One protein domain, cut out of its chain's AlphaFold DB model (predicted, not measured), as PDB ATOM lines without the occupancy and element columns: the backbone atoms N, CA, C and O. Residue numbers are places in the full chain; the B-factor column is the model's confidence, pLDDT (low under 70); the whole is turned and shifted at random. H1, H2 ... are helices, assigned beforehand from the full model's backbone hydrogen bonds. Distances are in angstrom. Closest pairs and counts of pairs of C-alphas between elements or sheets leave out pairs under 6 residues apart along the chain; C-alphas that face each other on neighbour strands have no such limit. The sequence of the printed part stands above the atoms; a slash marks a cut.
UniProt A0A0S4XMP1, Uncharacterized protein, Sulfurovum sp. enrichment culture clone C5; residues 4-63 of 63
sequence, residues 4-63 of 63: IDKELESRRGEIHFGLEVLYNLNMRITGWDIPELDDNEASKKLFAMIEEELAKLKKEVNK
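AT A GLANCE: This is residues 4 to 63 of the 63 residues of an uncharacterized protein of Sulfurovum sp. enrichment culture clone C5 (UniProt A0A0S4XMP1). Two long helices, H1 and H2, make an open V: they come together near the ends that their link joins, and their far arms spread away from each other. The loop of residues 30 to 38 joins them at the narrow end, where residues 32 to 38 stick out beyond the helices. The printed part has 60 residues with two named helices, H1 then H2, and no named strand; its class is all helix. It is loose, with a radius of gyration of the C-alphas of 15.1 A, and elongated, spanning 49 by 27 by 15 A.

HOW THE PARTS SIT: H1, residues 4 to 29, is the longest helix and has a kink of 28 degrees near residue 11. It touches H2, residues 39 to 61, with residues 23 to 27 alone, and H2 touches it with residues 43 to 50 alone. The closest C-alphas of the two are those of Met 27 and Ser 43, 7.3 A apart. The helices run opposite ways at a steep tilt of 48 degrees, and their centres are 14.1 A apart. Residues 4 to 18 of H1 stand free, as do residues 51 to 63, of which 51 to 61 belong to H2. Every O i to N i+4 pair is within hydrogen-bond range in H2, and 20 of 22 are in H1.

IN THESE COORDINATES: H1 measures 37.6 A from C-alpha 4 at (40.388, -7.117, -16.719) to C-alpha 29 at (14.139, -33.632, -20.961). H2 measures 33.1 A from its first to its last C-alpha and ends at C-alpha 61, (29.567, -12.357, -32.652).

THE WHOLE: The two C-alphas farthest apart are those of Ile 4 and Pro 35, at 49.1 A. The first and last printed C-alphas, of Ile 4 and Lys 63, are 23.8 A apart. The link from H1 to H2, nine residues, is short, and the printed part has no cut. The mean pLDDT of the printed part is 82.9; residues 28 to 36 and residue 63 are under 70.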
ATOM      1  N   ILE A   4      41.288  -6.405 -15.800       83.06
ATOM      2  CA  ILE A   4      40.388  -7.117 -16.719       83.06
ATOM      3  C   ILE A   4      40.567  -8.631 -16.568       83.06
ATOM      4  O   ILE A   4      39.585  -9.346 -16.437       83.06
ATOM      5  N   ASP A   5      41.800  -9.124 -16.496       79.69
ATOM      6  CA  ASP A   5      42.100 -10.547 -16.328       79.69
ATOM      7  C   ASP A   5      41.512 -11.092 -15.014       79.69
ATOM      8  O   ASP A   5      41.021 -12.216 -14.968       79.69
ATOM      9  N   LYS A   6      41.528 -10.289 -13.938       78.75
ATOM     10  CA  LYS A   6      40.918 -10.656 -12.646       78.75
ATOM     11  C   LYS A   6      39.388 -10.715 -12.709       78.75
ATOM     12  O   LYS A   6      38.806 -11.623 -12.127       78.75
ATOM     13  N   GLU A   7      38.759  -9.775 -13.410       79.19
ATOM     14  CA  GLU A   7      37.306  -9.757 -13.639       79.19
ATOM     15  C   GLU A   7      36.860 -10.889 -14.583       79.19
ATOM     16  O   GLU A   7      35.803 -11.482 -14.408       79.19
ATOM     17  N   LEU A   8      37.671 -11.245 -15.580       84.31
ATOM     18  CA  LEU A   8      37.368 -12.360 -16.479       84.31
ATOM     19  C   LEU A   8      37.520 -13.720 -15.792       84.31
ATOM     20  O   LEU A   8      36.819 -14.669 -16.142       84.31
ATOM     21  N   GLU A   9      38.397 -13.822 -14.795       82.81
ATOM     22  CA  GLU A   9      38.555 -15.062 -14.042       82.81
ATOM     23  C   GLU A   9      37.347 -15.344 -13.135       82.81
ATOM     24  O   GLU A   9      36.909 -16.490 -13.056       82.81
ATOM     25  N   SER A  10      36.729 -14.321 -12.526       77.62
ATOM     26  CA  SER A  10      35.466 -14.510 -11.788       77.62
ATOM     27  C   SER A  10      34.323 -14.938 -12.717       77.62
ATOM     28  O   SER A  10      33.513 -15.791 -12.350       77.62
ATOM     29  N   ARG A  11      34.318 -14.454 -13.967       86.81
ATOM     30  CA  ARG A  11      33.354 -14.866 -15.003       86.81
ATOM     31  C   ARG A  11      33.517 -16.318 -15.430       86.81
ATOM     32  O   ARG A  11      32.542 -16.927 -15.856       86.81
ATOM     33  N   ARG A  12      34.716 -16.903 -15.312       87.38
ATOM     34  CA  ARG A  12      34.955 -18.310 -15.677       87.38
ATOM     35  C   ARG A  12      34.031 -19.253 -14.907       87.38
ATOM     36  O   ARG A  12      33.466 -20.164 -15.509       87.38
ATOM     37  N   GLY A  13      33.864 -19.018 -13.606       87.38
ATOM     38  CA  GLY A  13      32.968 -19.809 -12.761       87.38
ATOM     39  C   GLY A  13      31.503 -19.662 -13.174       87.38
ATOM     40  O   GLY A  13      30.800 -20.660 -13.307       87.38
ATOM     41  N   GLU A  14      31.064 -18.433 -13.456       90.38
ATOM     42  CA  GLU A  14      29.701 -18.157 -13.934       90.38
ATOM     43  C   GLU A  14      29.419 -18.821 -15.291       90.38
ATOM     44  O   GLU A  14      28.358 -19.413 -15.483       90.38
ATOM     45  N   ILE A  15      30.384 -18.776 -16.217       90.88
ATOM     46  CA  ILE A  15      30.287 -19.426 -17.529       90.88
ATOM     47  C   ILE A  15      30.173 -20.941 -17.362       90.88
ATOM     48  O   ILE A  15      29.310 -21.559 -17.982       90.88
ATOM     49  N   HIS A  16      31.013 -21.540 -16.514       89.94
ATOM     50  CA  HIS A  16      30.962 -22.975 -16.253       89.94
ATOM     51  C   HIS A  16      29.605 -23.397 -15.678       89.94
ATOM     52  O   HIS A  16      28.978 -24.310 -16.210       89.94
ATOM     53  N   PHE A  17      29.105 -22.674 -14.673       91.94
ATOM     54  CA  PHE A  17      27.784 -22.922 -14.096       91.94
ATOM     55  C   PHE A  17      26.663 -22.809 -15.141       91.94
ATOM     56  O   PHE A  17      25.781 -23.663 -15.205       91.94
ATOM     57  N   GLY A  18      26.706 -21.792 -16.007       91.12
ATOM     58  CA  GLY A  18      25.735 -21.642 -17.091       91.12
ATOM     59  C   GLY A  18      25.723 -22.834 -18.055       91.12
ATOM     60  O   GLY A  18      24.651 -23.311 -18.433       91.12
ATOM     61  N   LEU A  19      26.901 -23.360 -18.409       90.38
ATOM     62  CA  LEU A  19      27.027 -24.555 -19.249       90.38
ATOM     63  C   LEU A  19      26.489 -25.812 -18.549       90.38
ATOM     64  O   LEU A  19      25.785 -26.600 -19.181       90.38
ATOM     65  N   GLU A  20      26.751 -25.981 -17.250       90.25
ATOM     66  CA  GLU A  20      26.188 -27.090 -16.468       90.25
ATOM     67  C   GLU A  20      24.659 -27.034 -16.405       90.25
ATOM     68  O   GLU A  20      23.997 -28.061 -16.555       90.25
ATOM     69  N   VAL A  21      24.070 -25.848 -16.212       90.75
ATOM     70  CA  VAL A  21      22.608 -25.686 -16.210       90.75
ATOM     71  C   VAL A  21      22.022 -26.071 -17.567       90.75
ATOM     72  O   VAL A  21      21.049 -26.825 -17.608       90.75
ATOM     73  N   LEU A  22      22.621 -25.613 -18.671       87.31
ATOM     74  CA  LEU A  22      22.185 -25.982 -20.020       87.31
ATOM     75  C   LEU A  22      22.239 -27.497 -20.233       87.31
ATOM     76  O   LEU A  22      21.258 -28.087 -20.683       87.31
ATOM     77  N   TYR A  23      23.346 -28.137 -19.866       86.56
ATOM     78  CA  TYR A  23      23.488 -29.585 -19.971       86.56
ATOM     79  C   TYR A  23      22.428 -30.325 -19.137       86.56
ATOM     80  O   TYR A  23      21.683 -31.155 -19.658       86.56
ATOM     81  N   ASN A  24      22.284 -29.972 -17.858       85.50
ATOM     82  CA  ASN A  24      21.363 -30.642 -16.940       85.50
ATOM     83  C   ASN A  24      19.889 -30.479 -17.338       85.50
ATOM     84  O   ASN A  24      19.103 -31.415 -17.181       85.50
ATOM     85  N   LEU A  25      19.493 -29.311 -17.859       85.75
ATOM     86  CA  LEU A  25      18.131 -29.089 -18.350       85.75
ATOM     87  C   LEU A  25      17.802 -29.999 -19.537       85.75
ATOM     88  O   LEU A  25      16.703 -30.545 -19.596       85.75
ATOM     89  N   ASN A  26      18.755 -30.201 -20.446       82.69
ATOM     90  CA  ASN A  26      18.543 -31.013 -21.641       82.69
ATOM     91  C   ASN A  26      18.662 -32.520 -21.370       82.69
ATOM     92  O   ASN A  26      17.914 -33.289 -21.965       82.69
ATOM     93  N   MET A  27      19.489 -32.938 -20.406       76.38
ATOM     94  CA  MET A  27      19.506 -34.326 -19.918       76.38
ATOM     95  C   MET A  27      18.198 -34.725 -19.222       76.38
ATOM     96  O   MET A  27      17.739 -35.854 -19.364       76.38
ATOM     97  N   ARG A  28      17.567 -33.808 -18.470       66.06
ATOM     98  CA  ARG A  28      16.277 -34.075 -17.799       66.06
ATOM     99  C   ARG A  28      15.117 -34.234 -18.776       66.06
ATOM    100  O   ARG A  28      14.206 -35.011 -18.508       66.06
ATOM    101  N   ILE A  29      15.141 -33.500 -19.890       55.34
ATOM    102  CA  ILE A  29      14.139 -33.632 -20.961       55.34
ATOM    103  C   ILE A  29      14.252 -35.016 -21.622       55.34
ATOM    104  O   ILE A  29      13.250 -35.568 -22.065       55.34
ATOM    105  N   THR A  30      15.442 -35.621 -21.600       54.47
ATOM    106  CA  THR A  30      15.701 -37.003 -22.015       54.47
ATOM    107  C   THR A  30      15.698 -37.989 -20.839       54.47
ATOM    108  O   THR A  30      16.494 -38.923 -20.833       54.47
ATOM    109  N   GLY A  31      14.810 -37.814 -19.853       55.56
ATOM    110  CA  GLY A  31      14.465 -38.834 -18.852       55.56
ATOM    111  C   GLY A  31      13.739 -40.026 -19.487       55.56
ATOM    112  O   GLY A  31      12.583 -40.303 -19.180       55.56
ATOM    113  N   TRP A  32      14.390 -40.679 -20.443       58.16
ATOM    114  CA  TRP A  32      13.927 -41.917 -21.030       58.16
ATOM    115  C   TRP A  32      14.230 -43.010 -20.007       58.16
ATOM    116  O   TRP A  32      15.350 -43.501 -19.953       58.16
ATOM    117  N   ASP A  33      13.239 -43.408 -19.208       59.62
ATOM    118  CA  ASP A  33      13.241 -44.698 -18.493       59.62
ATOM    119  C   ASP A  33      13.128 -45.844 -19.530       59.62
ATOM    120  O   ASP A  33      12.213 -46.667 -19.518       59.62
ATOM    121  N   ILE A  34      14.023 -45.832 -20.519       64.12
ATOM    122  CA  ILE A  34      14.163 -46.821 -21.574       64.12
ATOM    123  C   ILE A  34      15.392 -47.646 -21.197       64.12
ATOM    124  O   ILE A  34      16.507 -47.129 -21.274       64.12
ATOM    125  N   PRO A  35      15.213 -48.914 -20.794       65.62
ATOM    126  CA  PRO A  35      16.311 -49.796 -20.398       65.62
ATOM    127  C   PRO A  35      17.417 -49.942 -21.455       65.62
ATOM    128  O   PRO A  35      18.548 -50.288 -21.124       65.62
ATOM    129  N   GLU A  36      17.092 -49.708 -22.725       67.38
ATOM    130  CA  GLU A  36      18.000 -49.793 -23.869       67.38
ATOM    131  C   GLU A  36      18.825 -48.517 -24.114       67.38
ATOM    132  O   GLU A  36      19.675 -48.512 -25.008       67.38
ATOM    133  N   LEU A  37      18.576 -47.428 -23.380       71.19
ATOM    134  CA  LEU A  37      19.266 -46.158 -23.587       71.19
ATOM    135  C   LEU A  37      20.597 -46.131 -22.818       71.19
ATOM    136  O   LEU A  37      20.628 -46.247 -21.597       71.19
ATOM    137  N   ASP A  38      21.710 -45.958 -23.535       79.38
ATOM    138  CA  ASP A  38      23.011 -45.699 -22.911       79.38
ATOM    139  C   ASP A  38      23.122 -44.208 -22.566       79.38
ATOM    140  O   ASP A  38      23.370 -43.361 -23.434       79.38
ATOM    141  N   ASP A  39      22.966 -43.891 -21.281       77.81
ATOM    142  CA  ASP A  39      23.104 -42.539 -20.731       77.81
ATOM    143  C   ASP A  39      24.425 -41.861 -21.134       77.81
ATOM    144  O   ASP A  39      24.471 -40.642 -21.337       77.81
ATOM    145  N   ASN A  40      25.509 -42.628 -21.314       81.75
ATOM    146  CA  ASN A  40      26.790 -42.074 -21.754       81.75
ATOM    147  C   ASN A  40      26.764 -41.677 -23.231       81.75
ATOM    148  O   ASN A  40      27.395 -40.691 -23.618       81.75
ATOM    149  N   GLU A  41      26.073 -42.441 -24.076       84.94
ATOM    150  CA  GLU A  41      25.918 -42.104 -25.491       84.94
ATOM    151  C   GLU A  41      25.033 -40.864 -25.657       84.94
ATOM    152  O   GLU A  41      25.377 -39.954 -26.418       84.94
ATOM    153  N   ALA A  42      23.936 -40.789 -24.896       82.69
ATOM    154  CA  ALA A  42      23.059 -39.622 -24.859       82.69
ATOM    155  C   ALA A  42      23.813 -38.365 -24.392       82.69
ATOM    156  O   ALA A  42      23.762 -37.333 -25.064       82.69
ATOM    157  N   SER A  43      24.594 -38.481 -23.314       84.56
ATOM    158  CA  SER A  43      25.449 -37.406 -22.800       84.56
ATOM    159  C   SER A  43      26.427 -36.883 -23.859       84.56
ATOM    160  O   SER A  43      26.501 -35.677 -24.096       84.56
ATOM    161  N   LYS A  44      27.131 -37.781 -24.565       88.62
ATOM    162  CA  LYS A  44      28.077 -37.405 -25.633       88.62
ATOM    163  C   LYS A  44      27.396 -36.655 -26.774       88.62
ATOM    164  O   LYS A  44      27.922 -35.646 -27.239       88.62
ATOM    165  N   LYS A  45      26.234 -37.136 -27.226       88.94
ATOM    166  CA  LYS A  45      25.463 -36.480 -28.295       88.94
ATOM    167  C   LYS A  45      24.978 -35.103 -27.861       88.94
ATOM    168  O   LYS A  45      25.078 -34.158 -28.638       88.94
ATOM    169  N   LEU A  46      24.502 -34.977 -26.624       87.19
ATOM    170  CA  LEU A  46      24.059 -33.698 -26.085       87.19
ATOM    171  C   LEU A  46      25.210 -32.689 -25.996       87.19
ATOM    172  O   LEU A  46      25.047 -31.544 -26.409       87.19
ATOM    173  N   PHE A  47      26.383 -33.106 -25.515       88.88
ATOM    174  CA  PHE A  47      27.559 -32.237 -25.496       88.88
ATOM    175  C   PHE A  47      27.957 -31.773 -26.899       88.88
ATOM    176  O   PHE A  47      28.182 -30.580 -27.086       88.88
ATOM    177  N   ALA A  48      27.957 -32.668 -27.891       92.56
ATOM    178  CA  ALA A  48      28.241 -32.295 -29.277       92.56
ATOM    179  C   ALA A  48      27.253 -31.236 -29.808       92.56
ATOM    180  O   ALA A  48      27.668 -30.264 -30.434       92.56
ATOM    181  N   MET A  49      25.956 -31.360 -29.497       92.44
ATOM    182  CA  MET A  49      24.955 -30.346 -29.867       92.44
ATOM    183  C   MET A  49      25.221 -28.992 -29.192       92.44
ATOM    184  O   MET A  49      25.118 -27.950 -29.838       92.44
ATOM    185  N   ILE A  50      25.595 -28.990 -27.907       90.75
ATOM    186  CA  ILE A  50      25.957 -27.763 -27.181       90.75
ATOM    187  C   ILE A  50      27.182 -27.096 -27.831       90.75
ATOM    188  O   ILE A  50      27.187 -25.881 -28.035       90.75
ATOM    189  N   GLU A  51      28.205 -27.870 -28.201       92.25
ATOM    190  CA  GLU A  51      29.398 -27.361 -28.891       92.25
ATOM    191  C   GLU A  51      29.072 -26.762 -30.269       92.25
ATOM    192  O   GLU A  51      29.593 -25.699 -30.620       92.25
ATOM    193  N   GLU A  52      28.187 -27.400 -31.040       95.44
ATOM    194  CA  GLU A  52      27.740 -26.898 -32.342       95.44
ATOM    195  C   GLU A  52      27.020 -25.546 -32.232       95.44
ATOM    196  O   GLU A  52      27.316 -24.624 -33.001       95.44
ATOM    197  N   GLU A  53      26.108 -25.391 -31.270       94.19
ATOM    198  CA  GLU A  53      25.400 -24.125 -31.040       94.19
ATOM    199  C   GLU A  53      26.343 -23.022 -30.538       94.19
ATOM    200  O   GLU A  53      26.295 -21.889 -31.030       94.19
ATOM    201  N   LEU A  54      27.288 -23.346 -29.647       92.50
ATOM    202  CA  LEU A  54      28.338 -22.406 -29.234       92.50
ATOM    203  C   LEU A  54      29.197 -21.950 -30.422       92.50
ATOM    204  O   LEU A  54      29.544 -20.768 -30.532       92.50
ATOM    205  N   ALA A  55      29.521 -22.856 -31.348       94.62
ATOM    206  CA  ALA A  55      30.261 -22.515 -32.557       94.62
ATOM    207  C   ALA A  55      29.468 -21.582 -33.489       94.62
ATOM    208  O   ALA A  55      30.066 -20.705 -34.122       94.62
ATOM    209  N   LYS A  56      28.138 -21.730 -33.572       95.19
ATOM    210  CA  LYS A  56      27.261 -20.809 -34.316       95.19
ATOM    211  C   LYS A  56      27.240 -19.423 -33.673       95.19
ATOM    212  O   LYS A  56      27.538 -18.453 -34.367       95.19
ATOM    213  N   LEU A  57      27.032 -19.337 -32.359       93.69
ATOM    214  CA  LEU A  57      27.077 -18.073 -31.611       93.69
ATOM    215  C   LEU A  57      28.413 -17.345 -31.803       93.69
ATOM    216  O   LEU A  57      28.450 -16.145 -32.074       93.69
ATOM    217  N   LYS A  58      29.531 -18.079 -31.760       93.06
ATOM    218  CA  LYS A  58      30.856 -17.510 -32.042       93.06
ATOM    219  C   LYS A  58      30.940 -16.908 -33.447       93.06
ATOM    220  O   LYS A  58      31.579 -15.875 -33.621       93.06
ATOM    221  N   LYS A  59      30.341 -17.542 -34.460       95.75
ATOM    222  CA  LYS A  59      30.316 -16.999 -35.829       95.75
ATOM    223  C   LYS A  59      29.471 -15.730 -35.924       95.75
ATOM    224  O   LYS A  59      29.832 -14.853 -36.693       95.75
ATOM    225  N   GLU A  60      28.378 -15.631 -35.174       94.06
ATOM    226  CA  GLU A  60      27.510 -14.447 -35.158       94.06
ATOM    227  C   GLU A  60      28.170 -13.239 -34.495       94.06
ATOM    228  O   GLU A  60      28.097 -12.146 -35.038       94.06
ATOM    229  N   VAL A  61      28.866 -13.438 -33.372       90.75
ATOM    230  CA  VAL A  61      29.567 -12.357 -32.652       90.75
ATOM    231  C   VAL A  61      30.761 -11.802 -33.440       90.75
ATOM    232  O   VAL A  61      31.155 -10.659 -33.237       90.75
ATOM    233  N   ASN A  62      31.350 -12.605 -34.332       82.75
ATOM    234  CA  ASN A  62      32.483 -12.200 -35.173       82.75
ATOM    235  C   ASN A  62      32.063 -11.701 -36.574       82.75
ATOM    236  O   ASN A  62      32.922 -11.601 -37.453       82.75
ATOM    237  N   LYS A  63      30.768 -11.444 -36.802       65.81
ATOM    238  CA  LYS A  63      30.264 -10.715 -37.977       65.81
ATOM    239  C   LYS A  63      30.251  -9.216 -37.710       65.81
ATOM    240  O   LYS A  63      30.504  -8.480 -38.686       65.81
TER     241      LYS A  63